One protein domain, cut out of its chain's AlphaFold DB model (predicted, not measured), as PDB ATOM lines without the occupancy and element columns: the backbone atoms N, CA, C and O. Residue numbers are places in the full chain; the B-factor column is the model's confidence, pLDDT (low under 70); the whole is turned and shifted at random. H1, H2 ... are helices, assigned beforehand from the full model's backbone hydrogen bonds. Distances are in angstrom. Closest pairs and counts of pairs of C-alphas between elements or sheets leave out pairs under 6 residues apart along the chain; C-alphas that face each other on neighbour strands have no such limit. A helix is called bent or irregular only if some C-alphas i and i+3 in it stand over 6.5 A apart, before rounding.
ATOM      1  N   VAL A 522      14.067 -55.094 -31.221       85.56
ATOM      2  CA  VAL A 522      13.165 -54.294 -32.072       85.56
ATOM      3  C   VAL A 522      12.236 -55.192 -32.895       85.56
ATOM      4  O   VAL A 522      11.082 -54.833 -33.127       85.56
ATOM      5  N   ALA A 523      12.703 -56.384 -33.282       82.62
ATOM      6  CA  ALA A 523      11.892 -57.356 -34.004       82.62
ATOM      7  C   ALA A 523      10.671 -57.791 -33.180       82.62
ATOM      8  O   ALA A 523       9.573 -57.869 -33.726       82.62
ATOM      9  N   ASP A 524      10.813 -57.971 -31.863       80.31
ATOM     10  CA  ASP A 524       9.702 -58.340 -30.973       80.31
ATOM     11  C   ASP A 524       8.629 -57.248 -30.872       80.31
ATOM     12  O   ASP A 524       7.456 -57.547 -30.661       80.31
ATOM     13  N   LEU A 525       9.017 -55.984 -31.067       86.31
ATOM     14  CA  LEU A 525       8.126 -54.821 -31.023       86.31
ATOM     15  C   LEU A 525       7.548 -54.443 -32.392       86.31
ATOM     16  O   LEU A 525       6.692 -53.569 -32.477       86.31
ATOM     17  N   LEU A 526       7.957 -55.113 -33.469       89.75
ATOM     18  CA  LEU A 526       7.504 -54.793 -34.825       89.75
ATOM     19  C   LEU A 526       5.970 -54.800 -34.952       89.75
ATOM     20  O   LEU A 526       5.402 -53.940 -35.622       89.75
ATOM     21  N   GLY A 527       5.293 -55.718 -34.253       87.31
ATOM     22  CA  GLY A 527       3.832 -55.805 -34.248       87.31
ATOM     23  C   GLY A 527       3.150 -54.543 -33.703       87.31
ATOM     24  O   GLY A 527       2.136 -54.111 -34.248       87.31
ATOM     25  N   SER A 528       3.717 -53.895 -32.678       88.50
ATOM     26  CA  SER A 528       3.150 -52.654 -32.134       88.50
ATOM     27  C   SER A 528       3.390 -51.463 -33.067       88.50
ATOM     28  O   SER A 528       2.492 -50.638 -33.245       88.50
ATOM     29  N   PHE A 529       4.547 -51.408 -33.738       91.19
ATOM     30  CA  PHE A 529       4.826 -50.395 -34.761       91.19
ATOM     31  C   PHE A 529       3.903 -50.523 -35.978       91.19
ATOM     32  O   PHE A 529       3.437 -49.509 -36.497       91.19
ATOM     33  N   GLN A 530       3.579 -51.747 -36.401       91.38
ATOM     34  CA  GLN A 530       2.614 -51.991 -37.476       91.38
ATOM     35  C   GLN A 530       1.216 -51.483 -37.107       91.38
ATOM     36  O   GLN A 530       0.608 -50.757 -37.894       91.38
ATOM     37  N   ILE A 531       0.725 -51.787 -35.897       91.31
ATOM     38  CA  ILE A 531      -0.569 -51.278 -35.408       91.31
ATOM     39  C   ILE A 531      -0.567 -49.748 -35.369       91.31
ATOM     40  O   ILE A 531      -1.514 -49.121 -35.839       91.31
ATOM     41  N   LEU A 532       0.502 -49.138 -34.854       92.19
ATOM     42  CA  LEU A 532       0.640 -47.684 -34.816       92.19
ATOM     43  C   LEU A 532       0.598 -47.073 -36.225       92.19
ATOM     44  O   LEU A 532      -0.067 -46.058 -36.432       92.19
ATOM     45  N   GLY A 533       1.278 -47.684 -37.197       94.06
ATOM     46  CA  GLY A 533       1.255 -47.254 -38.595       94.06
ATOM     47  C   GLY A 533      -0.147 -47.319 -39.204       94.06
ATOM     48  O   GLY A 533      -0.603 -46.342 -39.798       94.06
ATOM     49  N   VAL A 534      -0.864 -48.428 -38.994       94.00
ATOM     50  CA  VAL A 534      -2.245 -48.611 -39.475       94.00
ATOM     51  C   VAL A 534      -3.198 -47.599 -38.837       94.00
ATOM     52  O   VAL A 534      -3.984 -46.975 -39.547       94.00
ATOM     53  N   LEU A 535      -3.112 -47.387 -37.520       91.06
ATOM     54  CA  LEU A 535      -3.970 -46.434 -36.809       91.06
ATOM     55  C   LEU A 535      -3.718 -44.989 -37.251       91.06
ATOM     56  O   LEU A 535      -4.675 -44.254 -37.489       91.06
ATOM     57  N   ASN A 536      -2.456 -44.583 -37.420       93.31
ATOM     58  CA  ASN A 536      -2.132 -43.254 -37.943       93.31
ATOM     59  C   ASN A 536      -2.590 -43.089 -39.395       93.31
ATOM     60  O   ASN A 536      -3.155 -42.053 -39.740       93.31
ATOM     61  N   GLY A 537      -2.411 -44.110 -40.237       94.56
ATOM     62  CA  GLY A 537      -2.936 -44.113 -41.603       94.56
ATOM     63  C   GLY A 537      -4.457 -43.942 -41.630       94.56
ATOM     64  O   GLY A 537      -4.970 -43.091 -42.354       94.56
ATOM     65  N   GLY A 538      -5.175 -44.675 -40.774       91.62
ATOM     66  CA  GLY A 538      -6.620 -44.535 -40.596       91.62
ATOM     67  C   GLY A 538      -7.034 -43.135 -40.135       91.62
ATOM     68  O   GLY A 538      -7.982 -42.572 -40.677       91.62
ATOM     69  N   ALA A 539      -6.295 -42.532 -39.200       89.25
ATOM     70  CA  ALA A 539      -6.544 -41.162 -38.754       89.25
ATOM     71  C   ALA A 539      -6.363 -40.137 -39.889       89.25
ATOM     72  O   ALA A 539      -7.195 -39.245 -40.045       89.25
ATOM     73  N   VAL A 540      -5.328 -40.290 -40.725       93.31
ATOM     74  CA  VAL A 540      -5.110 -39.436 -41.907       93.31
ATOM     75  C   VAL A 540      -6.244 -39.595 -42.922       93.31
ATOM     76  O   VAL A 540      -6.710 -38.599 -43.475       93.31
ATOM     77  N   VAL A 541      -6.729 -40.820 -43.146       90.06
ATOM     78  CA  VAL A 541      -7.880 -41.070 -44.029       90.06
ATOM     79  C   VAL A 541      -9.148 -40.420 -43.479       90.06
ATOM     80  O   VAL A 541      -9.849 -39.745 -44.230       90.06
ATOM     81  N   MET A 542      -9.428 -40.561 -42.182       85.69
ATOM     82  CA  MET A 542     -10.580 -39.912 -41.544       85.69
ATOM     83  C   MET A 542     -10.499 -38.389 -41.643       85.69
ATOM     84  O   MET A 542     -11.477 -37.750 -42.022       85.69
ATOM     85  N   PHE A 543      -9.322 -37.810 -41.408       87.75
ATOM     86  CA  PHE A 543      -9.095 -36.377 -41.581       87.75
ATOM     87  C   PHE A 543      -9.321 -35.926 -43.034       87.75
ATOM     88  O   PHE A 543      -9.963 -34.906 -43.289       87.75
ATOM     89  N   ALA A 544      -8.849 -36.701 -44.016       88.12
ATOM     90  CA  ALA A 544      -9.104 -36.421 -45.425       88.12
ATOM     91  C   ALA A 544     -10.603 -36.510 -45.769       88.12
ATOM     92  O   ALA A 544     -11.116 -35.662 -46.501       88.12
ATOM     93  N   LEU A 545     -11.323 -37.493 -45.216       85.56
ATOM     94  CA  LEU A 545     -12.772 -37.637 -45.380       85.56
ATOM     95  C   LEU A 545     -13.543 -36.468 -44.761       85.56
ATOM     96  O   LEU A 545     -14.478 -35.981 -45.391       85.56
ATOM     97  N   GLU A 546     -13.143 -35.975 -43.588       85.44
ATOM     98  CA  GLU A 546     -13.722 -34.774 -42.969       85.44
ATOM     99  C   GLU A 546     -13.519 -33.535 -43.851       85.44
ATOM    100  O   GLU A 546     -14.470 -32.804 -44.145       85.44
ATOM    101  N   MET A 547     -12.304 -33.344 -44.370       85.38
ATOM    102  CA  MET A 547     -11.976 -32.237 -45.274       85.38
ATOM    103  C   MET A 547     -12.771 -32.283 -46.589       85.38
ATOM    104  O   MET A 547     -13.167 -31.241 -47.119       85.38
ATOM    105  N   VAL A 548     -13.036 -33.478 -47.121       85.12
ATOM    106  CA  VAL A 548     -13.900 -33.672 -48.299       85.12
ATOM    107  C   VAL A 548     -15.383 -33.527 -47.930       85.12
ATOM    108  O   VAL A 548     -16.161 -32.966 -48.705       85.12
ATOM    109  N   GLY A 549     -15.781 -33.953 -46.731       76.69
ATOM    110  CA  GLY A 549     -17.127 -33.803 -46.176       76.69
ATOM    111  C   GLY A 549     -17.567 -32.345 -46.060       76.69
ATOM    112  O   GLY A 549     -18.720 -32.035 -46.362       76.69
ATOM    113  N   LEU A 550     -16.638 -31.427 -45.771       77.50
ATOM    114  CA  LEU A 550     -16.888 -29.978 -45.808       77.50
ATOM    115  C   LEU A 550     -17.345 -29.478 -47.195       77.50
ATOM    116  O   LEU A 550     -18.026 -28.457 -47.283       77.50
ATOM    117  N   LYS A 551     -17.017 -30.200 -48.276       77.25
ATOM    118  CA  LYS A 551     -17.454 -29.896 -49.652       77.25
ATOM    119  C   LYS A 551     -18.677 -30.713 -50.097       77.25
ATOM    120  O   LYS A 551     -19.434 -30.242 -50.944       77.25
ATOM    121  N   CYS A 552     -18.917 -31.895 -49.521       73.62
ATOM    122  CA  CYS A 552     -20.019 -32.799 -49.878       73.62
ATOM    123  C   CYS A 552     -20.869 -33.205 -48.656       73.62
ATOM    124  O   CYS A 552     -20.488 -34.077 -47.876       73.62
ATOM    125  N   ARG A 553     -22.101 -32.675 -48.564       71.56
ATOM    126  CA  ARG A 553     -23.056 -32.931 -47.456       71.56
ATOM    127  C   ARG A 553     -23.403 -34.409 -47.214       71.56
ATOM    128  O   ARG A 553     -23.837 -34.756 -46.120       71.56
ATOM    129  N   LEU A 554     -23.254 -35.267 -48.222       67.25
ATOM    130  CA  LEU A 554     -23.542 -36.703 -48.128       67.25
ATOM    131  C   LEU A 554     -22.453 -37.452 -47.338       67.25
ATOM    132  O   LEU A 554     -22.774 -38.343 -46.562       67.25
ATOM    133  N   ILE A 555     -21.192 -37.028 -47.478       62.31
ATOM    134  CA  ILE A 555     -20.044 -37.558 -46.727       62.31
ATOM    135  C   ILE A 555     -20.062 -37.021 -45.293       62.31
ATOM    136  O   ILE A 555     -19.822 -37.784 -44.366       62.31
ATOM    137  N   LEU A 556     -20.454 -35.755 -45.097       67.88
ATOM    138  CA  LEU A 556     -20.610 -35.171 -43.760       67.88
ATOM    139  C   LEU A 556     -21.618 -35.958 -42.901       67.88
ATOM    140  O   LEU A 556     -21.311 -36.312 -41.776       67.88
ATOM    141  N   ARG A 557     -22.776 -36.339 -43.465       64.56
ATOM    142  CA  ARG A 557     -23.767 -37.182 -42.764       64.56
ATOM    143  C   ARG A 557     -23.243 -38.574 -42.410       64.56
ATOM    144  O   ARG A 557     -23.687 -39.150 -41.426       64.56
ATOM    145  N   LEU A 558     -22.350 -39.124 -43.228       61.19
ATOM    146  CA  LEU A 558     -21.744 -40.440 -43.020       61.19
ATOM    147  C   LEU A 558     -20.683 -40.386 -41.909       61.19
ATOM    148  O   LEU A 558     -20.622 -41.285 -41.077       61.19
ATOM    149  N   VAL A 559     -19.901 -39.303 -41.861       62.81
ATOM    150  CA  VAL A 559     -18.942 -39.025 -40.781       62.81
ATOM    151  C   VAL A 559     -19.666 -38.716 -39.468       62.81
ATOM    152  O   VAL A 559     -19.329 -39.309 -38.449       62.81
ATOM    153  N   ASP A 560     -20.713 -37.889 -39.496       66.12
ATOM    154  CA  ASP A 560     -21.541 -37.588 -38.321       66.12
ATOM    155  C   ASP A 560     -22.234 -38.846 -37.768       66.12
ATOM    156  O   ASP A 560     -22.389 -38.985 -36.558       66.12
ATOM    157  N   TRP A 561     -22.623 -39.789 -38.635       59.75
ATOM    158  CA  TRP A 561     -23.190 -41.079 -38.226       59.75
ATOM    159  C   TRP A 561     -22.148 -42.031 -37.620       59.75
ATOM    160  O   TRP A 561     -22.481 -42.805 -36.734       59.75
ATOM    161  N   LEU A 562     -20.892 -41.974 -38.070       53.75
ATOM    162  CA  LEU A 562     -19.791 -42.745 -37.479       53.75
ATOM    163  C   LEU A 562     -19.294 -42.152 -36.146       53.75
ATOM    164  O   LEU A 562     -18.687 -42.871 -35.354       53.75
ATOM    165  N   GLN A 563     -19.511 -40.854 -35.911       55.09
ATOM    166  CA  GLN A 563     -19.090 -40.136 -34.700       55.09
ATOM    167  C   GLN A 563     -20.187 -40.012 -33.621       55.09
ATOM    168  O   GLN A 563     -19.860 -39.698 -32.471       55.09
ATOM    169  N   GLY A 564     -21.460 -40.219 -33.977       42.84
ATOM    170  CA  GLY A 564     -22.632 -40.164 -33.086       42.84
ATOM    171  C   GLY A 564     -23.075 -41.525 -32.569       42.84
ATOM    172  O   GLY A 564     -23.693 -41.542 -31.475       42.84
TER     173      GLY A 564
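Overview. This is residues 522 to 564 of the 564 residues of the protein "Lig_chan-Glu_bd domain-containing protein" of Culex quinquefasciatus (UniProt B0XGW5). One long helix, H1, makes the length of the model, and a short helix, H2, folds back at its far end, so that the two form a lopsided helical hairpin. Residues 522 to 541, belonging to H1, stand free. The printed part has 43 residues with two named helices, H1 then H2, and no named strand; the class is all helix. It is extended, with a radius of gyration of the C-alphas of 14.6 A, a rod spanning 45 by 19 by 8 A.

Along the chain. H1, residues 522 to 549, measures 39.2 A from C-alpha 522 at (13.165, -54.294, -32.072) to C-alpha 549 at (-17.127, -33.803, -46.176). It is irregular, with C-alphas 524 and 527 7.2 A apart, and has a kink of 31 degrees near residue 529. H2, residues 553 to 563, measures 15.2 A and ends at C-alpha 563, (-19.090, -40.136, -34.700).

Arrangement. H1 touches H2 with residues 545 to 549 alone; their closest C-alphas, of Gly 549 and Leu 556, are 4.5 A apart. This hairpin's helices run opposite ways at a steep tilt of 41 degrees. Every O i to N i+4 pair in H2 is within hydrogen-bond range, and 22 of 24 in H1.

Size, cuts and confidence. The C-alphas farthest apart, of Val 522 and Arg 553, are 44.8 A apart. The printed part has no cut, and the link from H1 to H2 is tight. Mean pLDDT of the printed part is 80.0; residues 554 to 564 are under 70.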